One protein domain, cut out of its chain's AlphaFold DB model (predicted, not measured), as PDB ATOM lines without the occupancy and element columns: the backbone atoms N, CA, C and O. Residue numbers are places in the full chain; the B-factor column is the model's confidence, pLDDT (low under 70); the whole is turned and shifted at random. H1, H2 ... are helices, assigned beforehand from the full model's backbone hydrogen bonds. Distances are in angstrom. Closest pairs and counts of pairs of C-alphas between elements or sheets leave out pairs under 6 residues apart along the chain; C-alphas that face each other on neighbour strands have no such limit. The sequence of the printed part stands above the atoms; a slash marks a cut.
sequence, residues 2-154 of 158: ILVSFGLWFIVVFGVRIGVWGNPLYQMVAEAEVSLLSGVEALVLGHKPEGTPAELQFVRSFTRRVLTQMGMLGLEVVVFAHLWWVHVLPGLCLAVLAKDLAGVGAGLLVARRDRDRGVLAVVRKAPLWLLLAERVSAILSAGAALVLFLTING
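This is residues 2 to 154 of the 158 residues of an uncharacterized protein of Lentisphaerae bacterium (UniProt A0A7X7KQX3). An elongated body is built along H4, a long helix that runs most of its length; at one end H4, H5, H7 and H1 pack together, each touching the next and H1 closing back on H4. H4 folds back into H5 as a hairpin that opens like a V, and towards its open end sit three short helices: H2 beside H4, H3 across the first turns of H4, and H6 against H2 and H3. The printed part has 153 residues with seven named helices, H1 to H7 in chain order, and no named strand, an all-helix class. It is only just compact, close to loose, with a radius of gyration of the C-alphas of 17.7 A and spans of 56 by 29 by 25 A.

H1 is residues 2 to 21, 28.4 A long, and begins at C-alpha 2 at (-61.737, -11.068, 3.630). H2 is residues 24 to 31, 10.5 A, and H3 is residues 34 to 44, 15.4 A. H4, residues 53 to 85, is the longest at 47.4 A, from C-alpha 53 at (-42.000, -41.347, 25.290). H5 is residues 90 to 113, 34.5 A, and H6 is residues 119 to 124, 8.8 A. H7 is residues 128 to 152, 36.2 A, and ends at C-alpha 152 at (-58.632, -2.093, 4.440).

H4 is the hub, touching four helices. With residues 77 to 84 alone it touches H5, closest at the C-alphas of Trp 84 and Pro 90, 4.6 A; this helical hairpin runs opposite ways at a shallow tilt of 33 degrees, only just short of steep. H4 touches H1 at a steep tilt of 52 degrees, closest at Val 4 and Val 79, C-alphas 6.5 A apart. H1 and H7 touch, opposite ways at a shallow tilt of 30 degrees, with the C-alphas of Val 12 and Ala 142 closest at 4.1 A. H5 and H7 touch, opposite ways at a shallow tilt of 22 degrees, closest at the C-alphas of Val 96 and Ser 141, 6.4 A. H4 and H7 are near each other. H2 touches H4, closest at the C-alphas of Leu 25 and Arg 65, 6.5 A. H3 is about perpendicular to H4, at 73 degrees, and touches it, closest at the C-alphas of Val 40 and Glu 55, 5.4 A. H6 touches H2, closest at the C-alphas of Ala 30 and Arg 124, 5.4 A, and only just touches H3, with 3 pairs of C-alphas within 8 A, the closest those of Leu 37 and Leu 120, 6.8 A. H4 and H6 are apart. In H1 to H7 every O i to N i+4 pair is within hydrogen-bond range.

The C-alphas farthest apart, those of Pro 49 and Gly 154, are 57.4 A apart. The printed part has no cut and no long link. Mean pLDDT of the printed part is 89.3; residues 115 to 117 are under 70.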
ATOM      1  N   ILE A   2     -61.450 -10.277   2.406       88.38
ATOM      2  CA  ILE A   2     -61.737 -11.068   3.630       88.38
ATOM      3  C   ILE A   2     -60.552 -11.940   4.095       88.38
ATOM      4  O   ILE A   2     -60.176 -11.886   5.262       88.38
ATOM      5  N   LEU A   3     -59.919 -12.699   3.191       91.06
ATOM      6  CA  LEU A   3     -58.753 -13.536   3.532       91.06
ATOM      7  C   LEU A   3     -57.562 -12.723   4.065       91.06
ATOM      8  O   LEU A   3     -56.877 -13.165   4.980       91.06
ATOM      9  N   VAL A   4     -57.347 -11.518   3.530       92.50
ATOM     10  CA  VAL A   4     -56.289 -10.605   3.986       92.50
ATOM     11  C   VAL A   4     -56.623 -10.070   5.377       92.50
ATOM     12  O   VAL A   4     -55.758 -10.073   6.244       92.50
ATOM     13  N   SER A   5     -57.884  -9.700   5.630       93.31
ATOM     14  CA  SER A   5     -58.359  -9.299   6.960       93.31
ATOM     15  C   SER A   5     -58.154 -10.408   8.000       93.31
ATOM     16  O   SER A   5     -57.660 -10.130   9.090       93.31
ATOM     17  N   PHE A   6     -58.459 -11.668   7.663       94.81
ATOM     18  CA  PHE A   6     -58.162 -12.803   8.543       94.81
ATOM     19  C   PHE A   6     -56.662 -12.961   8.785       94.81
ATOM     20  O   PHE A   6     -56.251 -13.088   9.935       94.81
ATOM     21  N   GLY A   7     -55.843 -12.913   7.729       94.56
ATOM     22  CA  GLY A   7     -54.386 -12.999   7.847       94.56
ATOM     23  C   GLY A   7     -53.813 -11.924   8.772       94.56
ATOM     24  O   GLY A   7     -53.076 -12.242   9.703       94.56
ATOM     25  N   LEU A   8     -54.229 -10.669   8.590       95.88
ATOM     26  CA  LEU A   8     -53.850  -9.555   9.460       95.88
ATOM     27  C   LEU A   8     -54.296  -9.782  10.905       95.88
ATOM     28  O   LEU A   8     -53.511  -9.561  11.821       95.88
ATOM     29  N   TRP A   9     -55.517 -10.269  11.128       96.25
ATOM     30  CA  TRP A   9     -55.998 -10.554  12.479       96.25
ATOM     31  C   TRP A   9     -55.193 -11.660  13.169       96.25
ATOM     32  O   TRP A   9     -54.843 -11.528  14.342       96.25
ATOM     33  N   PHE A  10     -54.825 -12.719  12.442       95.69
ATOM     34  CA  PHE A  10     -53.909 -13.733  12.963       95.69
ATOM     35  C   PHE A  10     -52.556 -13.118  13.351       95.69
ATOM     36  O   PHE A  10     -52.042 -13.446  14.420       95.69
ATOM     37  N   ILE A  11     -52.010 -12.199  12.539       96.31
ATOM     38  CA  ILE A  11     -50.760 -11.468  12.835       96.31
ATOM     39  C   ILE A  11     -50.898 -10.645  14.112       96.31
ATOM     40  O   ILE A  11     -50.035 -10.730  14.984       96.31
ATOM     41  N   VAL A  12     -52.014  -9.934  14.281       96.94
ATOM     42  CA  VAL A  12     -52.307  -9.179  15.505       96.94
ATOM     43  C   VAL A  12     -52.326 -10.099  16.723       96.94
ATOM     44  O   VAL A  12     -51.552  -9.896  17.657       96.94
ATOM     45  N   VAL A  13     -53.179 -11.128  16.724       96.44
ATOM     46  CA  VAL A  13     -53.367 -12.011  17.888       96.44
ATOM     47  C   VAL A  13     -52.070 -12.730  18.248       96.44
ATOM     48  O   VAL A  13     -51.681 -12.778  19.418       96.44
ATOM     49  N   PHE A  14     -51.372 -13.272  17.250       94.44
ATOM     50  CA  PHE A  14     -50.128 -13.994  17.478       94.44
ATOM     51  C   PHE A  14     -48.998 -13.070  17.938       94.44
ATOM     52  O   PHE A  14     -48.284 -13.402  18.888       94.44
ATOM     53  N   GLY A  15     -48.863 -11.899  17.309       94.25
ATOM     54  CA  GLY A  15     -47.845 -10.914  17.653       94.25
ATOM     55  C   GLY A  15     -48.046 -10.336  19.054       94.25
ATOM     56  O   GLY A  15     -47.098 -10.300  19.836       94.25
ATOM     57  N   VAL A  16     -49.287 -10.000  19.438       95.50
ATOM     58  CA  VAL A  16     -49.619  -9.590  20.815       95.50
ATOM     59  C   VAL A  16     -49.303 -10.707  21.802       95.50
ATOM     60  O   VAL A  16     -48.692 -10.451  22.840       95.50
ATOM     61  N   ARG A  17     -49.651 -11.959  21.477       95.06
ATOM     62  CA  ARG A  17     -49.352 -13.095  22.351       95.06
ATOM     63  C   ARG A  17     -47.853 -13.217  22.618       95.06
ATOM     64  O   ARG A  17     -47.461 -13.381  23.772       95.06
ATOM     65  N   ILE A  18     -47.019 -13.150  21.579       92.69
ATOM     66  CA  ILE A  18     -45.558 -13.210  21.743       92.69
ATOM     67  C   ILE A  18     -45.046 -11.967  22.476       92.69
ATOM     68  O   ILE A  18     -44.210 -12.083  23.368       92.69
ATOM     69  N   GLY A  19     -45.569 -10.786  22.156       91.38
ATOM     70  CA  GLY A  19     -45.207  -9.538  22.818       91.38
ATOM     71  C   GLY A  19     -45.433  -9.577  24.328       91.38
ATOM     72  O   GLY A  19     -44.543  -9.216  25.099       91.38
ATOM     73  N   VAL A  20     -46.595 -10.068  24.763       92.06
ATOM     74  CA  VAL A  20     -47.012 -10.085  26.172       92.06
ATOM     75  C   VAL A  20     -46.401 -11.257  26.935       92.06
ATOM     76  O   VAL A  20     -45.750 -11.038  27.956       92.06
ATOM     77  N   TRP A  21     -46.565 -12.485  26.441       90.81
ATOM     78  CA  TRP A  21     -46.152 -13.689  27.168       90.81
ATOM     79  C   TRP A  21     -44.780 -14.216  26.762       90.81
ATOM     80  O   TRP A  21     -44.282 -15.129  27.407       90.81
ATOM     81  N   GLY A  22     -44.145 -13.651  25.738       88.25
ATOM     82  CA  GLY A  22     -42.894 -14.165  25.195       88.25
ATOM     83  C   GLY A  22     -43.104 -15.317  24.214       88.25
ATOM     84  O   GLY A  22     -44.216 -15.806  23.984       88.25
ATOM     85  N   ASN A  23     -42.007 -15.745  23.594       88.00
ATOM     86  CA  ASN A  23     -42.045 -16.825  22.625       88.00
ATOM     87  C   ASN A  23     -42.104 -18.200  23.347       88.00
ATOM     88  O   ASN A  23     -41.231 -18.529  24.157       88.00
ATOM     89  N   PRO A  24     -43.110 -19.039  23.025       86.88
ATOM     90  CA  PRO A  24     -43.338 -20.322  23.689       86.88
ATOM     91  C   PRO A  24     -42.261 -21.381  23.436       86.88
ATOM     92  O   PRO A  24     -42.210 -22.367  24.170       86.88
ATOM     93  N   LEU A  25     -41.451 -21.261  22.382       87.50
ATOM     94  CA  LEU A  25     -40.322 -22.164  22.149       87.50
ATOM     95  C   LEU A  25     -39.251 -21.968  23.211       87.50
ATOM     96  O   LEU A  25     -38.814 -22.946  23.811       87.50
ATOM     97  N   TYR A  26     -38.874 -20.717  23.482       86.06
ATOM     98  CA  TYR A  26     -37.853 -20.426  24.485       86.06
ATOM     99  C   TYR A  26     -38.305 -20.849  25.877       86.06
ATOM    100  O   TYR A  26     -37.523 -21.462  26.590       86.06
ATOM    101  N   GLN A  27     -39.572 -20.618  26.233       86.00
ATOM    102  CA  GLN A  27     -40.132 -21.098  27.504       86.00
ATOM    103  C   GLN A  27     -40.056 -22.621  27.624       86.00
ATOM    104  O   GLN A  27     -39.524 -23.134  28.600       86.00
ATOM    105  N   MET A  28     -40.486 -23.347  26.586       87.62
ATOM    106  CA  MET A  28     -40.446 -24.811  26.576       87.62
ATOM    107  C   MET A  28     -39.027 -25.367  26.742       87.62
ATOM    108  O   MET A  28     -38.842 -26.374  27.415       87.62
ATOM    109  N   VAL A  29     -38.030 -24.735  26.122       87.75
ATOM    110  CA  VAL A  29     -36.628 -25.164  26.235       87.75
ATOM    111  C   VAL A  29     -36.006 -24.730  27.568       87.75
ATOM    112  O   VAL A  29     -35.186 -25.459  28.123       87.75
ATOM    113  N   ALA A  30     -36.388 -23.567  28.098       85.62
ATOM    114  CA  ALA A  30     -35.897 -23.061  29.378       85.62
ATOM    115  C   ALA A  30     -36.415 -23.883  30.569       85.62
ATOM    116  O   ALA A  30     -35.654 -24.143  31.500       85.62
ATOM    117  N   GLU A  31     -37.680 -24.308  30.520       86.19
ATOM    118  CA  GLU A  31     -38.347 -25.094  31.568       86.19
ATOM    119  C   GLU A  31     -37.987 -26.588  31.522       86.19
ATOM    120  O   GLU A  31     -38.173 -27.300  32.506       86.19
ATOM    121  N   ALA A  32     -37.458 -27.077  30.398       86.62
ATOM    122  CA  ALA A  32     -37.095 -28.479  30.247       86.62
ATOM    123  C   ALA A  32     -35.859 -28.869  31.076       86.62
ATOM    124  O   ALA A  32     -34.841 -28.160  31.130       86.62
ATOM    125  N   GLU A  33     -35.913 -30.065  31.663       86.38
ATOM    126  CA  GLU A  33     -34.769 -30.670  32.341       86.38
ATOM    127  C   GLU A  33     -33.579 -30.840  31.386       86.38
ATOM    128  O   GLU A  33     -33.728 -31.150  30.203       86.38
ATOM    129  N   VAL A  34     -32.366 -30.637  31.911       83.19
ATOM    130  CA  VAL A  34     -31.127 -30.729  31.117       83.19
ATOM    131  C   VAL A  34     -30.944 -32.139  30.544       83.19
ATOM    132  O   VAL A  34     -30.560 -32.285  29.386       83.19
ATOM    133  N   SER A  35     -31.282 -33.160  31.337       83.69
ATOM    134  CA  SER A  35     -31.286 -34.576  30.951       83.69
ATOM    135  C   SER A  35     -32.173 -34.827  29.728       83.69
ATOM    136  O   SER A  35     -31.715 -35.414  28.746       83.69
ATOM    137  N   LEU A  36     -33.405 -34.309  29.744       86.12
ATOM    138  CA  LEU A  36     -34.357 -34.434  28.642       86.12
ATOM    139  C   LEU A  36     -33.825 -33.779  27.361       86.12
ATOM    140  O   LEU A  36     -33.883 -34.387  26.296       86.12
ATOM    141  N   LEU A  37     -33.265 -32.569  27.454       85.19
ATOM    142  CA  LEU A  37     -32.708 -31.874  26.288       85.19
ATOM    143  C   LEU A  37     -31.518 -32.622  25.681       85.19
ATOM    144  O   LEU A  37     -31.466 -32.774  24.463       85.19
ATOM    145  N   SER A  38     -30.600 -33.128  26.512       84.06
ATOM    146  CA  SER A  38     -29.466 -33.926  26.025       84.06
ATOM    147  C   SER A  38     -29.909 -35.233  25.362       84.06
ATOM    148  O   SER A  38     -29.353 -35.623  24.336       84.06
ATOM    149  N   GLY A  39     -30.949 -35.881  25.899       83.75
ATOM    150  CA  GLY A  39     -31.521 -37.097  25.328       83.75
ATOM    151  C   GLY A  39     -32.209 -36.850  23.985       83.75
ATOM    152  O   GLY A  39     -31.999 -37.603  23.034       83.75
ATOM    153  N   VAL A  40     -32.960 -35.748  23.870       85.94
ATOM    154  CA  VAL A  40     -33.554 -35.299  22.601       85.94
ATOM    155  C   VAL A  40     -32.475 -34.972  21.569       85.94
ATOM    156  O   VAL A  40     -32.607 -35.352  20.410       85.94
ATOM    157  N   GLU A  41     -31.404 -34.290  21.962       86.19
ATOM    158  CA  GLU A  41     -30.314 -33.937  21.053       86.19
ATOM    159  C   GLU A  41     -29.571 -35.178  20.538       86.19
ATOM    160  O   GLU A  41     -29.343 -35.305  19.336       86.19
ATOM    161  N   ALA A  42     -29.287 -36.148  21.414       84.81
ATOM    162  CA  ALA A  42     -28.708 -37.434  21.025       84.81
ATOM    163  C   ALA A  42     -29.625 -38.236  20.083       84.81
ATOM    164  O   ALA A  42     -29.137 -38.862  19.143       84.81
ATOM    165  N   LEU A  43     -30.944 -38.191  20.303       86.38
ATOM    166  CA  LEU A  43     -31.942 -38.819  19.434       86.38
ATOM    167  C   LEU A  43     -31.981 -38.168  18.045       86.38
ATOM    168  O   LEU A  43     -31.929 -38.864  17.037       86.38
ATOM    169  N   VAL A  44     -32.037 -36.835  17.979       84.56
ATOM    170  CA  VAL A  44     -32.113 -36.088  16.709       84.56
ATOM    171  C   VAL A  44     -30.824 -36.220  15.893       84.56
ATOM    172  O   VAL A  44     -30.886 -36.290  14.668       84.56
ATOM    173  N   LEU A  45     -29.665 -36.291  16.551       84.19
ATOM    174  CA  LEU A  45     -28.370 -36.500  15.896       84.19
ATOM    175  C   LEU A  45     -28.113 -37.964  15.495       84.19
ATOM    176  O   LEU A  45     -27.073 -38.256  14.914       84.19
ATOM    177  N   GLY A  46     -29.032 -38.888  15.799       82.12
ATOM    178  CA  GLY A  46     -28.885 -40.309  15.472       82.12
ATOM    179  C   GLY A  46     -27.888 -41.067  16.356       82.12
ATOM    180  O   GLY A  46     -27.574 -42.219  16.071       82.12
ATOM    181  N   HIS A  47     -27.407 -40.461  17.447       84.44
ATOM    182  CA  HIS A  47     -26.553 -41.123  18.443       84.44
ATOM    183  C   HIS A  47     -27.338 -42.066  19.366       84.44
ATOM    184  O   HIS A  47     -26.743 -42.865  20.088       84.44
ATOM    185  N   LYS A  48     -28.671 -41.966  19.359       81.88
ATOM    186  CA  LYS A  48     -29.581 -42.817  20.124       81.88
ATOM    187  C   LYS A  48     -30.603 -43.457  19.174       81.88
ATOM    188  O   LYS A  48     -31.284 -42.715  18.468       81.88
ATOM    189  N   PRO A  49     -30.735 -44.797  19.155       72.19
ATOM    190  CA  PRO A  49     -31.618 -45.488  18.214       72.19
ATOM    191  C   PRO A  49     -33.106 -45.370  18.576       72.19
ATOM    192  O   PRO A  49     -33.941 -45.311  17.680       72.19
ATOM    193  N   GLU A  50     -33.448 -45.289  19.867       84.56
ATOM    194  CA  GLU A  50     -34.836 -45.177  20.332       84.56
ATOM    195  C   GLU A  50     -35.004 -44.066  21.370       84.56
ATOM    196  O   GLU A  50     -34.221 -43.929  22.314       84.56
ATOM    197  N   GLY A  51     -36.049 -43.258  21.186       81.19
ATOM    198  CA  GLY A  51     -36.427 -42.187  22.099       81.19
ATOM    199  C   GLY A  51     -37.394 -42.678  23.171       81.19
ATOM    200  O   GLY A  51     -38.301 -43.461  22.900       81.19
ATOM    201  N   THR A  52     -37.249 -42.166  24.388       89.81
ATOM    202  CA  THR A  52     -38.263 -42.345  25.433       89.81
ATOM    203  C   THR A  52     -39.565 -41.629  25.033       89.81
ATOM    204  O   THR A  52     -39.529 -40.664  24.259       89.81
ATOM    205  N   PRO A  53     -40.733 -42.024  25.580       89.81
ATOM    206  CA  PRO A  53     -42.000 -41.347  25.290       89.81
ATOM    207  C   PRO A  53     -41.955 -39.832  25.551       89.81
ATOM    208  O   PRO A  53     -42.516 -39.053  24.781       89.81
ATOM    209  N   ALA A  54     -41.232 -39.411  26.595       88.62
ATOM    210  CA  ALA A  54     -41.042 -38.005  26.940       88.62
ATOM    211  C   ALA A  54     -40.206 -37.246  25.890       88.62
ATOM    212  O   ALA A  54     -40.587 -36.149  25.481       88.62
ATOM    213  N   GLU A  55     -39.108 -37.833  25.401       88.88
ATOM    214  CA  GLU A  55     -38.268 -37.240  24.345       88.88
ATOM    215  C   GLU A  55     -39.049 -37.101  23.028       88.88
ATOM    216  O   GLU A  55     -39.026 -36.044  22.396       88.88
ATOM    217  N   LEU A  56     -39.812 -38.128  22.637       88.50
ATOM    218  CA  LEU A  56     -40.646 -38.094  21.430       88.50
ATOM    219  C   LEU A  56     -41.763 -37.045  21.533       88.50
ATOM    220  O   LEU A  56     -42.020 -36.300  20.581       88.50
ATOM    221  N   GLN A  57     -42.413 -36.943  22.697       90.75
ATOM    222  CA  GLN A  57     -43.426 -35.920  22.952       90.75
ATOM    223  C   GLN A  57     -42.825 -34.509  22.912       90.75
ATOM    224  O   GLN A  57     -43.459 -33.588  22.376       90.75
ATOM    225  N   PHE A  58     -41.607 -34.341  23.436       90.69
ATOM    226  CA  PHE A  58     -40.868 -33.086  23.372       90.69
ATOM    227  C   PHE A  58     -40.564 -32.708  21.922       90.69
ATOM    228  O   PHE A  58     -40.955 -31.622  21.498       90.69
ATOM    229  N   VAL A  59     -39.968 -33.610  21.131       90.00
ATOM    230  CA  VAL A  59     -39.671 -33.377  19.705       90.00
ATOM    231  C   VAL A  59     -40.937 -32.995  18.946       90.00
ATOM    232  O   VAL A  59     -40.962 -31.975  18.262       90.00
ATOM    233  N   ARG A  60     -42.032 -33.744  19.113       91.00
ATOM    234  CA  ARG A  60     -43.306 -33.442  18.445       91.00
ATOM    235  C   ARG A  60     -43.835 -32.056  18.810       91.00
ATOM    236  O   ARG A  60     -44.289 -31.311  17.940       91.00
ATOM    237  N   SER A  61     -43.781 -31.702  20.091       91.62
ATOM    238  CA  SER A  61     -44.255 -30.407  20.583       91.62
ATOM    239  C   SER A  61     -43.361 -29.254  20.123       91.62
ATOM    240  O   SER A  61     -43.882 -28.203  19.743       91.62
ATOM    241  N   PHE A  62     -42.044 -29.463  20.110       90.12
ATOM    242  CA  PHE A  62     -41.049 -28.513  19.632       90.12
ATOM    243  C   PHE A  62     -41.229 -28.259  18.134       90.12
ATOM    244  O   PHE A  62     -41.470 -27.123  17.731       90.12
ATOM    245  N   THR A  63     -41.255 -29.319  17.322       89.81
ATOM    246  CA  THR A  63     -41.467 -29.242  15.871       89.81
ATOM    247  C   THR A  63     -42.772 -28.536  15.535       89.81
ATOM    248  O   THR A  63     -42.784 -27.645  14.690       89.81
ATOM    249  N   ARG A  64     -43.875 -28.852  16.229       92.88
ATOM    250  CA  ARG A  64     -45.154 -28.161  16.008       92.88
ATOM    251  C   ARG A  64     -45.033 -26.657  16.249       92.88
ATOM    252  O   ARG A  64     -45.524 -25.883  15.439       92.88
ATOM    253  N   ARG A  65     -44.379 -26.237  17.337       92.06
ATOM    254  CA  ARG A  65     -44.196 -24.813  17.667       92.06
ATOM    255  C   ARG A  65     -43.277 -24.103  16.663       92.06
ATOM    256  O   ARG A  65     -43.601 -22.988  16.265       92.06
ATOM    257  N   VAL A  66     -42.201 -24.754  16.211       90.50
ATOM    258  CA  VAL A  66     -41.327 -24.241  15.139       90.50
ATOM    259  C   VAL A  66     -42.120 -24.056  13.847       90.50
ATOM    260  O   VAL A  66     -42.094 -22.977  13.263       90.50
ATOM    261  N   LEU A  67     -42.889 -25.067  13.431       92.75
ATOM    262  CA  LEU A  67     -43.728 -24.988  12.233       92.75
ATOM    263  C   LEU A  67     -44.789 -23.893  12.345       92.75
ATOM    264  O   LEU A  67     -45.013 -23.173  11.379       92.75
ATOM    265  N   THR A  68     -45.412 -23.720  13.515       93.12
ATOM    266  CA  THR A  68     -46.349 -22.613  13.742       93.12
ATOM    267  C   THR A  68     -45.665 -21.257  13.572       93.12
ATOM    268  O   THR A  68     -46.236 -20.380  12.938       93.12
ATOM    269  N   GLN A  69     -44.445 -21.073  14.084       91.31
ATOM    270  CA  GLN A  69     -43.723 -19.806  13.932       91.31
ATOM    271  C   GLN A  69     -43.280 -19.534  12.503       91.31
ATOM    272  O   GLN A  69     -43.475 -18.427  12.013       91.31
ATOM    273  N   MET A  70     -42.736 -20.539  11.821       92.56
ATOM    274  CA  MET A  70     -42.359 -20.412  10.414       92.56
ATOM    275  C   MET A  70     -43.584 -20.165   9.533       92.56
ATOM    276  O   MET A  70     -43.545 -19.305   8.660       92.56
ATOM    277  N   GLY A  71     -44.690 -20.865   9.796       94.75
ATOM    278  CA  GLY A  71     -45.957 -20.638   9.107       94.75
ATOM    279  C   GLY A  71     -46.492 -19.228   9.342       94.75
ATOM    280  O   GLY A  71     -46.977 -18.598   8.409       94.75
ATOM    281  N   MET A  72     -46.341 -18.707  10.560       94.56
ATOM    282  CA  MET A  72     -46.761 -17.354  10.888       94.56
ATOM    283  C   MET A  72     -45.908 -16.284  10.203       94.56
ATOM    284  O   MET A  72     -46.458 -15.353   9.627       94.56
ATOM    285  N   LEU A  73     -44.584 -16.447  10.205       93.69
ATOM    286  CA  LEU A  73     -43.672 -15.576   9.464       93.69
ATOM    287  C   LEU A  73     -43.955 -15.634   7.954       93.69
ATOM    288  O   LEU A  73     -43.966 -14.609   7.281       93.69
ATOM    289  N   GLY A  74     -44.230 -16.824   7.415       95.88
ATOM    290  CA  GLY A  74     -44.622 -16.990   6.016       95.88
ATOM    291  C   GLY A  74     -45.930 -16.267   5.692       95.88
ATOM    292  O   GLY A  74     -46.007 -15.558   4.690       95.88
ATOM    293  N   LEU A  75     -46.940 -16.397   6.559       96.19
ATOM    294  CA  LEU A  75     -48.199 -15.663   6.441       96.19
ATOM    295  C   LEU A  75     -47.959 -14.150   6.463       96.19
ATOM    296  O   LEU A  75     -48.515 -13.436   5.633       96.19
ATOM    297  N   GLU A  76     -47.118 -13.683   7.382       95.69
ATOM    298  CA  GLU A  76     -46.740 -12.282   7.523       95.69
ATOM    299  C   GLU A  76     -46.130 -11.732   6.230       95.69
ATOM    300  O   GLU A  76     -46.666 -10.790   5.639       95.69
ATOM    301  N   VAL A  77     -45.091 -12.395   5.720       96.31
ATOM    302  CA  VAL A  77     -44.424 -12.019   4.469       96.31
ATOM    303  C   VAL A  77     -45.405 -11.989   3.300       96.31
ATOM    304  O   VAL A  77     -45.424 -11.018   2.547       96.31
ATOM    305  N   VAL A  78     -46.250 -13.014   3.149       96.44
ATOM    306  CA  VAL A  78     -47.228 -13.088   2.052       96.44
ATOM    307  C   VAL A  78     -48.251 -11.956   2.138       96.44
ATOM    308  O   VAL A  78     -48.527 -11.303   1.130       96.44
ATOM    309  N   VAL A  79     -48.806 -11.696   3.324       96.19
ATOM    310  CA  VAL A  79     -49.825 -10.657   3.529       96.19
ATOM    311  C   VAL A  79     -49.243  -9.266   3.283       96.19
ATOM    312  O   VAL A  79     -49.833  -8.490   2.529       96.19
ATOM    313  N   PHE A  80     -48.084  -8.948   3.861       95.81
ATOM    314  CA  PHE A  80     -47.458  -7.637   3.683       95.81
ATOM    315  C   PHE A  80     -46.923  -7.432   2.262       95.81
ATOM    316  O   PHE A  80     -47.079  -6.339   1.718       95.81
ATOM    317  N   ALA A  81     -46.365  -8.460   1.614       95.50
ATOM    318  CA  ALA A  81     -45.950  -8.370   0.213       95.50
ATOM    319  C   ALA A  81     -47.150  -8.150  -0.717       95.50
ATOM    320  O   ALA A  81     -47.083  -7.327  -1.630       95.50
ATOM    321  N   HIS A  82     -48.271  -8.831  -0.459       95.69
ATOM    322  CA  HIS A  82     -49.504  -8.614  -1.208       95.69
ATOM    323  C   HIS A  82     -50.043  -7.191  -1.018       95.69
ATOM    324  O   HIS A  82     -50.369  -6.531  -2.000       95.69
ATOM    325  N   LEU A  83     -50.105  -6.691   0.222       94.31
ATOM    326  CA  LEU A  83     -50.576  -5.331   0.520       94.31
ATOM    327  C   LEU A  83     -49.664  -4.250  -0.063       94.31
ATOM    328  O   LEU A  83     -50.157  -3.239  -0.563       94.31
ATOM    329  N   TRP A  84     -48.354  -4.490  -0.075       96.25
ATOM    330  CA  TRP A  84     -47.399  -3.642  -0.776       96.25
ATOM    331  C   TRP A  84     -47.655  -3.619  -2.289       96.25
ATOM    332  O   TRP A  84     -47.701  -2.538  -2.872       96.25
ATOM    333  N   TRP A  85     -47.890  -4.786  -2.902       95.81
ATOM    334  CA  TRP A  85     -48.193  -4.921  -4.331       95.81
ATOM    335  C   TRP A  85     -49.465  -4.170  -4.740       95.81
ATOM    336  O   TRP A  85     -49.502  -3.540  -5.792       95.81
ATOM    337  N   VAL A  86     -50.504  -4.190  -3.898       94.69
ATOM    338  CA  VAL A  86     -51.739  -3.416  -4.124       94.69
ATOM    339  C   VAL A  86     -51.668  -1.983  -3.576       94.69
ATOM    340  O   VAL A  86     -52.691  -1.310  -3.480       94.69
ATOM    341  N   HIS A  87     -50.471  -1.506  -3.217       91.25
ATOM    342  CA  HIS A  87     -50.188  -0.145  -2.751       91.25
ATOM    343  C   HIS A  87     -50.975   0.318  -1.508       91.25
ATOM    344  O   HIS A  87     -51.174   1.516  -1.299       91.25
ATOM    345  N   VAL A  88     -51.368  -0.600  -0.622       90.19
ATOM    346  CA  VAL A  88     -51.985  -0.250   0.667       90.19
ATOM    347  C   VAL A  88     -50.886   0.059   1.680       90.19
ATOM    348  O   VAL A  88     -50.200  -0.843   2.155       90.19
ATOM    349  N   LEU A  89     -50.720   1.345   2.017       92.06
ATOM    350  CA  LEU A  89     -49.685   1.839   2.941       92.06
ATOM    351  C   LEU A  89     -48.309   1.181   2.679       92.06
ATOM    352  O   LEU A  89     -47.741   0.530   3.564       92.06
ATOM    353  N   PRO A  90     -47.746   1.335   1.466       92.75
ATOM    354  CA  PRO A  90     -46.598   0.548   1.016       92.75
ATOM    355  C   PRO A  90     -45.345   0.772   1.872       92.75
ATOM    356  O   PRO A  90     -44.575  -0.163   2.077       92.75
ATOM    357  N   GLY A  91     -45.161   1.977   2.423       95.12
ATOM    358  CA  GLY A  91     -44.051   2.273   3.331       95.12
ATOM    359  C   GLY A  91     -44.100   1.459   4.626       95.12
ATOM    360  O   GLY A  91     -43.070   0.961   5.073       95.12
ATOM    361  N   LEU A  92     -45.296   1.255   5.194       94.06
ATOM    362  CA  LEU A  92     -45.475   0.430   6.391       94.06
ATOM    363  C   LEU A  92     -45.187  -1.044   6.081       94.06
ATOM    364  O   LEU A  92     -44.467  -1.693   6.832       94.06
ATOM    365  N   CYS A  93     -45.691  -1.547   4.950       95.06
ATOM    366  CA  CYS A  93     -45.437  -2.922   4.519       95.06
ATOM    367  C   CYS A  93     -43.936  -3.185   4.313       95.06
ATOM    368  O   CYS A  93     -43.412  -4.172   4.822       95.06
ATOM    369  N   LEU A  94     -43.223  -2.277   3.635       95.06
ATOM    370  CA  LEU A  94     -41.772  -2.389   3.450       95.06
ATOM    371  C   LEU A  94     -41.009  -2.337   4.773       95.06
ATOM    372  O   LEU A  94     -40.076  -3.113   4.958       95.06
ATOM    373  N   ALA A  95     -41.399  -1.455   5.696       95.50
ATOM    374  CA  ALA A  95     -40.753  -1.354   7.001       95.50
ATOM    375  C   ALA A  95     -40.874  -2.662   7.801       95.50
ATOM    376  O   ALA A  95     -39.887  -3.113   8.382       95.50
ATOM    377  N   VAL A  96     -42.051  -3.299   7.791       95.00
ATOM    378  CA  VAL A  96     -42.256  -4.591   8.466       95.00
ATOM    379  C   VAL A  96     -41.454  -5.703   7.789       95.00
ATOM    380  O   VAL A  96     -40.717  -6.412   8.470       95.00
ATOM    381  N   LEU A  97     -41.494  -5.799   6.457       94.94
ATOM    382  CA  LEU A  97     -40.719  -6.799   5.711       94.94
ATOM    383  C   LEU A  97     -39.205  -6.646   5.932       94.94
ATOM    384  O   LEU A  97     -38.498  -7.635   6.129       94.94
ATOM    385  N   ALA A  98     -38.694  -5.412   5.939       95.19
ATOM    386  CA  ALA A  98     -37.289  -5.134   6.227       95.19
ATOM    387  C   ALA A  98     -36.917  -5.534   7.664       95.19
ATOM    388  O   ALA A  98     -35.859  -6.125   7.893       95.19
ATOM    389  N   LYS A  99     -37.804  -5.260   8.630       94.50
ATOM    390  CA  LYS A  99     -37.653  -5.675  10.031       94.50
ATOM    391  C   LYS A  99     -37.618  -7.200  10.166       94.50
ATOM    392  O   LYS A  99     -36.764  -7.717  10.885       94.50
ATOM    393  N   ASP A 100     -38.488  -7.924   9.466       92.25
ATOM    394  CA  ASP A 100     -38.499  -9.393   9.474       92.25
ATOM    395  C   ASP A 100     -37.221  -9.972   8.866       92.25
ATOM    396  O   ASP A 100     -36.613 -10.872   9.448       92.25
ATOM    397  N   LEU A 101     -36.750  -9.409   7.749       92.81
ATOM    398  CA  LEU A 101     -35.492  -9.816   7.126       92.81
ATOM    399  C   LEU A 101     -34.299  -9.610   8.073       92.81
ATOM    400  O   LEU A 101     -33.448 -10.493   8.202       92.81
ATOM    401  N   ALA A 102     -34.255  -8.476   8.778       91.75
ATOM    402  CA  ALA A 102     -33.242  -8.210   9.796       91.75
ATOM    403  C   ALA A 102     -33.331  -9.202  10.969       91.75
ATOM    404  O   ALA A 102     -32.301  -9.693  11.433       91.75
ATOM    405  N   GLY A 103     -34.544  -9.546  11.413       88.06
ATOM    406  CA  GLY A 103     -34.779 -10.542  12.462       88.06
ATOM    407  C   GLY A 103     -34.288 -11.938  12.075       88.06
ATOM    408  O   GLY A 103     -33.550 -12.567  12.836       88.06
ATOM    409  N   VAL A 104     -34.622 -12.398  10.865       87.69
ATOM    410  CA  VAL A 104     -34.127 -13.670  10.312       87.69
ATOM    411  C   VAL A 104     -32.604 -13.644  10.187       87.69
ATOM    412  O   VAL A 104     -31.938 -14.594  10.599       87.69
ATOM    413  N   GLY A 105     -32.035 -12.546   9.681       87.94
ATOM    414  CA  GLY A 105     -30.589 -12.361   9.579       87.94
ATOM    415  C   GLY A 105     -29.887 -12.459  10.935       87.94
ATOM    416  O   GLY A 105     -28.922 -13.209  11.076       87.94
ATOM    417  N   ALA A 106     -30.401 -11.770  11.957       86.56
ATOM    418  CA  ALA A 106     -29.871 -11.833  13.317       86.56
ATOM    419  C   ALA A 106     -29.959 -13.252  13.905       86.56
ATOM    420  O   ALA A 106     -28.979 -13.747  14.465       86.56
ATOM    421  N   GLY A 107     -31.094 -13.938  13.721       83.50
ATOM    422  CA  GLY A 107     -31.273 -15.326  14.152       83.50
ATOM    423  C   GLY A 107     -30.280 -16.281  13.485       83.50
ATOM    424  O   GLY A 107     -29.654 -17.098  14.160       83.50
ATOM    425  N   LEU A 108     -30.061 -16.133  12.174       84.94
ATOM    426  CA  LEU A 108     -29.076 -16.920  11.428       84.94
ATOM    427  C   LEU A 108     -27.640 -16.647  11.887       84.94
ATOM    428  O   LEU A 108     -26.843 -17.581  11.965       84.94
ATOM    429  N   LEU A 109     -27.295 -15.396  12.202       85.75
ATOM    430  CA  LEU A 109     -25.969 -15.045  12.721       85.75
ATOM    431  C   LEU A 109     -25.705 -15.693  14.083       85.75
ATOM    432  O   LEU A 109     -24.630 -16.260  14.284       85.75
ATOM    433  N   VAL A 110     -26.684 -15.664  14.992       82.69
ATOM    434  CA  VAL A 110     -26.586 -16.338  16.298       82.69
ATOM    435  C   VAL A 110     -26.471 -17.852  16.112       82.69
ATOM    436  O   VAL A 110     -25.555 -18.468  16.654       82.69
ATOM    437  N   ALA A 111     -27.315 -18.446  15.264       80.69
ATOM    438  CA  ALA A 111     -27.267 -19.877  14.970       80.69
ATOM    439  C   ALA A 111     -25.923 -20.315  14.358       80.69
ATOM    440  O   ALA A 111     -25.429 -21.397  14.663       80.69
ATOM    441  N   ARG A 112     -25.303 -19.477  13.514       82.38
ATOM    442  CA  ARG A 112     -23.967 -19.742  12.957       82.38
ATOM    443  C   ARG A 112     -22.862 -19.624  14.000       82.38
ATOM    444  O   ARG A 112     -21.936 -20.427  13.966       82.38
ATOM    445  N   ARG A 113     -22.938 -18.637  14.897       80.88
ATOM    446  CA  ARG A 113     -21.922 -18.404  15.934       80.88
ATOM    447  C   ARG A 113     -21.848 -19.551  16.939       80.88
ATOM    448  O   ARG A 113     -20.757 -19.887  17.382       80.88
ATOM    449  N   ASP A 114     -22.987 -20.140  17.284       75.38
ATOM    450  CA  ASP A 114     -23.074 -21.216  18.274       75.38
ATOM    451  C   ASP A 114     -23.355 -22.593  17.638       75.38
ATOM    452  O   ASP A 114     -23.880 -23.492  18.296       75.38
ATOM    453  N   ARG A 115     -22.982 -22.779  16.362       68.38
ATOM    454  CA  ARG A 115     -23.241 -24.003  15.581       68.38
ATOM    455  C   ARG A 115     -22.769 -25.281  16.284       68.38
ATOM    456  O   ARG A 115     -23.441 -26.304  16.193       68.38
ATOM    457  N   ASP A 116     -21.659 -25.201  17.012       69.94
ATOM    458  CA  ASP A 116     -21.020 -26.351  17.665       69.94
ATOM    459  C   ASP A 116     -21.668 -26.731  19.004       69.94
ATOM    460  O   ASP A 116     -21.343 -27.763  19.583       69.94
ATOM    461  N   ARG A 117     -22.582 -25.902  19.529       66.06
ATOM    462  CA  ARG A 117     -23.186 -26.105  20.855       66.06
ATOM    463  C   ARG A 117     -24.451 -26.954  20.834       66.06
ATOM    464  O   ARG A 117     -24.918 -27.310  21.908       66.06
ATOM    465  N   GLY A 118     -24.965 -27.285  19.651       70.38
ATOM    466  CA  GLY A 118     -26.215 -28.023  19.508       70.38
ATOM    467  C   GLY A 118     -27.451 -27.119  19.607       70.38
ATOM    468  O   GLY A 118     -27.489 -26.147  20.366       70.38
ATOM    469  N   VAL A 119     -28.470 -27.385  18.783       75.56
ATOM    470  CA  VAL A 119     -29.579 -26.445  18.515       75.56
ATOM    471  C   VAL A 119     -30.354 -26.099  19.788       75.56
ATOM    472  O   VAL A 119     -30.692 -24.936  20.014       75.56
ATOM    473  N   LEU A 120     -30.610 -27.083  20.653       80.69
ATOM    474  CA  LEU A 120     -31.378 -26.866  21.881       80.69
ATOM    475  C   LEU A 120     -30.581 -26.082  22.926       80.69
ATOM    476  O   LEU A 120     -31.160 -25.276  23.657       80.69
ATOM    477  N   ALA A 121     -29.258 -26.246  22.965       75.31
ATOM    478  CA  ALA A 121     -28.404 -25.459  23.845       75.31
ATOM    479  C   ALA A 121     -28.338 -23.986  23.412       75.31
ATOM    480  O   ALA A 121     -28.341 -23.107  24.276       75.31
ATOM    481  N   VAL A 122     -28.329 -23.711  22.099       77.81
ATOM    482  CA  VAL A 122     -28.399 -22.342  21.557       77.81
ATOM    483  C   VAL A 122     -29.711 -21.674  21.949       77.81
ATOM    484  O   VAL A 122     -29.700 -20.557  22.459       77.81
ATOM    485  N   VAL A 123     -30.838 -22.375  21.787       81.06
ATOM    486  CA  VAL A 123     -32.156 -21.850  22.174       81.06
ATOM    487  C   VAL A 123     -32.229 -21.615  23.687       81.06
ATOM    488  O   VAL A 123     -32.695 -20.563  24.119       81.06
ATOM    489  N   ARG A 124     -31.713 -22.539  24.508       82.44
ATOM    490  CA  ARG A 124     -31.713 -22.400  25.975       82.44
ATOM    491  C   ARG A 124     -30.865 -21.228  26.466       82.44
ATOM    492  O   ARG A 124     -31.212 -20.596  27.457       82.44
ATOM    493  N   LYS A 125     -29.736 -20.969  25.805       80.94
ATOM    494  CA  LYS A 125     -28.781 -19.910  26.165       80.94
ATOM    495  C   LYS A 125     -28.958 -18.647  25.323       80.94
ATOM    496  O   LYS A 125     -28.044 -17.823  25.273       80.94
ATOM    497  N   ALA A 126     -30.109 -18.493  24.667       79.81
ATOM    498  CA  ALA A 126     -30.397 -17.314  23.871       79.81
ATOM    499  C   ALA A 126     -30.233 -16.051  24.733       79.81
ATOM    500  O   ALA A 126     -30.761 -15.983  25.850       79.81
ATOM    501  N   PRO A 127     -29.476 -15.049  24.259       81.94
ATOM    502  CA  PRO A 127     -29.203 -13.873  25.061       81.94
ATOM    503  C   PRO A 127     -30.483 -13.051  25.256       81.94
ATOM    504  O   PRO A 127     -31.303 -12.931  24.345       81.94
ATOM    505  N   LEU A 128     -30.637 -12.433  26.432       85.81
ATOM    506  CA  LEU A 128     -31.839 -11.665  26.797       85.81
ATOM    507  C   LEU A 128     -32.209 -10.590  25.766       85.81
ATOM    508  O   LEU A 128     -33.389 -10.366  25.512       85.81
ATOM    509  N   TRP A 129     -31.214  -9.951  25.143       85.75
ATOM    510  CA  TRP A 129     -31.457  -8.942  24.112       85.75
ATOM    511  C   TRP A 129     -32.168  -9.524  22.882       85.75
ATOM    512  O   TRP A 129     -32.998  -8.836  22.299       85.75
ATOM    513  N   LEU A 130     -31.899 -10.783  22.513       85.12
ATOM    514  CA  LEU A 130     -32.542 -11.446  21.376       85.12
ATOM    515  C   LEU A 130     -34.007 -11.757  21.698       85.12
ATOM    516  O   LEU A 130     -34.885 -11.509  20.878       85.12
ATOM    517  N   LEU A 131     -34.273 -12.213  22.926       86.25
ATOM    518  CA  LEU A 131     -35.632 -12.452  23.419       86.25
ATOM    519  C   LEU A 131     -36.449 -11.153  23.462       86.25
ATOM    520  O   LEU A 131     -37.611 -11.128  23.063       86.25
ATOM    521  N   LEU A 132     -35.845 -10.054  23.925       89.12
ATOM    522  CA  LEU A 132     -36.483  -8.736  23.932       89.12
ATOM    523  C   LEU A 132     -36.717  -8.214  22.512       89.12
ATOM    524  O   LEU A 132     -37.810  -7.732  22.219       89.12
ATOM    525  N   ALA A 133     -35.726  -8.347  21.627       89.62
ATOM    526  CA  ALA A 133     -35.842  -7.944  20.231       89.62
ATOM    527  C   ALA A 133     -36.986  -8.684  19.532       89.62
ATOM    528  O   ALA A 133     -37.758  -8.059  18.811       89.62
ATOM    529  N   GLU A 134     -37.158  -9.981  19.791       90.06
ATOM    530  CA  GLU A 134     -38.271 -10.753  19.242       90.06
ATOM    531  C   GLU A 134     -39.632 -10.268  19.758       90.06
ATOM    532  O   GLU A 134     -40.570 -10.117  18.976       90.06
ATOM    533  N   ARG A 135     -39.747  -9.956  21.053       93.00
ATOM    534  CA  ARG A 135     -40.994  -9.419  21.624       93.00
ATOM    535  C   ARG A 135     -41.358  -8.069  21.019       93.00
ATOM    536  O   ARG A 135     -42.500  -7.874  20.612       93.00
ATOM    537  N   VAL A 136     -40.393  -7.153  20.938       93.50
ATOM    538  CA  VAL A 136     -40.591  -5.835  20.316       93.50
ATOM    539  C   VAL A 136     -40.959  -6.001  18.845       93.50
ATOM    540  O   VAL A 136     -41.926  -5.409  18.378       93.50
ATOM    541  N   SER A 137     -40.240  -6.869  18.139       92.56
ATOM    542  CA  SER A 137     -40.492  -7.217  16.745       92.56
ATOM    543  C   SER A 137     -41.927  -7.715  16.525       92.56
ATOM    544  O   SER A 137     -42.602  -7.226  15.621       92.56
ATOM    545  N   ALA A 138     -42.422  -8.614  17.377       93.56
ATOM    546  CA  ALA A 138     -43.783  -9.143  17.308       93.56
ATOM    547  C   ALA A 138     -44.860  -8.079  17.595       93.56
ATOM    548  O   ALA A 138     -45.901  -8.060  16.938       93.56
ATOM    549  N   ILE A 139     -44.609  -7.167  18.540       95.56
ATOM    550  CA  ILE A 139     -45.517  -6.045  18.842       95.56
ATOM    551  C   ILE A 139     -45.580  -5.068  17.667       95.56
ATOM    552  O   ILE A 139     -46.668  -4.617  17.313       95.56
ATOM    553  N   LEU A 140     -44.440  -4.759  17.043       95.56
ATOM    554  CA  LEU A 140     -44.394  -3.891  15.864       95.56
ATOM    555  C   LEU A 140     -45.191  -4.493  14.700       95.56
ATOM    556  O   LEU A 140     -45.992  -3.787  14.087       95.56
ATOM    557  N   SER A 141     -45.039  -5.795  14.450       94.62
ATOM    558  CA  SER A 141     -45.827  -6.520  13.446       94.62
ATOM    559  C   SER A 141     -47.321  -6.507  13.757       94.62
ATOM    560  O   SER A 141     -48.126  -6.194  12.881       94.62
ATOM    561  N   ALA A 142     -47.710  -6.758  15.012       95.88
ATOM    562  CA  ALA A 142     -49.107  -6.690  15.433       95.88
ATOM    563  C   ALA A 142     -49.690  -5.277  15.266       95.88
ATOM    564  O   ALA A 142     -50.796  -5.124  14.753       95.88
ATOM    565  N   GLY A 143     -48.945  -4.238  15.648       96.50
ATOM    566  CA  GLY A 143     -49.366  -2.847  15.483       96.50
ATOM    567  C   GLY A 143     -49.554  -2.471  14.013       96.50
ATOM    568  O   GLY A 143     -50.586  -1.909  13.644       96.50
ATOM    569  N   ALA A 144     -48.601  -2.838  13.154       95.81
ATOM    570  CA  ALA A 144     -48.701  -2.604  11.719       95.81
ATOM    571  C   ALA A 144     -49.876  -3.368  11.087       95.81
ATOM    572  O   ALA A 144     -50.639  -2.795  10.308       95.81
ATOM    573  N   ALA A 145     -50.061  -4.636  11.462       96.12
ATOM    574  CA  ALA A 145     -51.162  -5.454  10.976       96.12
ATOM    575  C   ALA A 145     -52.525  -4.905  11.418       96.12
ATOM    576  O   ALA A 145     -53.454  -4.874  10.614       96.12
ATOM    577  N   LEU A 146     -52.639  -4.405  12.654       96.69
ATOM    578  CA  LEU A 146     -53.851  -3.756  13.150       96.69
ATOM    579  C   LEU A 146     -54.163  -2.482  12.360       96.69
ATOM    580  O   LEU A 146     -55.302  -2.276  11.951       96.69
ATOM    581  N   VAL A 147     -53.154  -1.646  12.106       95.44
ATOM    582  CA  VAL A 147     -53.317  -0.437  11.287       95.44
ATOM    583  C   VAL A 147     -53.826  -0.794   9.891       95.44
ATOM    584  O   VAL A 147     -54.824  -0.226   9.451       95.44
ATOM    585  N   LEU A 148     -53.193  -1.759   9.220       93.88
ATOM    586  CA  LEU A 148     -53.621  -2.209   7.894       93.88
ATOM    587  C   LEU A 148     -55.022  -2.814   7.921       93.88
ATOM    588  O   LEU A 148     -55.813  -2.525   7.029       93.88
ATOM    589  N   PHE A 149     -55.349  -3.598   8.949       95.00
ATOM    590  CA  PHE A 149     -56.667  -4.198   9.119       95.00
ATOM    591  C   PHE A 149     -57.749  -3.122   9.213       95.00
ATOM    592  O   PHE A 149     -58.754  -3.195   8.507       95.00
ATOM    593  N   LEU A 150     -57.536  -2.093  10.034       94.06
ATOM    594  CA  LEU A 150     -58.477  -0.981  10.153       94.06
ATOM    595  C   LEU A 150     -58.594  -0.201   8.838       94.06
ATOM    596  O   LEU A 150     -59.702   0.158   8.445       94.06
ATOM    597  N   THR A 151     -57.482   0.013   8.128       91.69
ATOM    598  CA  THR A 151     -57.470   0.705   6.831       91.69
ATOM    599  C   THR A 151     -58.253  -0.051   5.758       91.69
ATOM    600  O   THR A 151     -59.136   0.536   5.141       91.69
ATOM    601  N   ILE A 152     -57.984  -1.341   5.533       91.56
ATOM    602  CA  ILE A 152     -58.632  -2.093   4.440       91.56
ATOM    603  C   ILE A 152     -60.123  -2.352   4.683       91.56
ATOM    604  O   ILE A 152     -60.859  -2.586   3.730       91.56
ATOM    605  N   ASN A 153     -60.567  -2.327   5.944       91.56
ATOM    606  CA  ASN A 153     -61.975  -2.500   6.302       91.56
ATOM    607  C   ASN A 153     -62.709  -1.156   6.475       91.56
ATOM    608  O   ASN A 153     -63.870  -1.158   6.869       91.56
ATOM    609  N   GLY A 154     -62.058  -0.014   6.207       87.19
ATOM    610  CA  GLY A 154     -62.685   1.307   6.340       87.19
ATOM    611  C   GLY A 154     -63.079   1.669   7.776       87.19
ATOM    612  O   GLY A 154     -63.986   2.465   7.986       87.19
TER     613      GLY A 154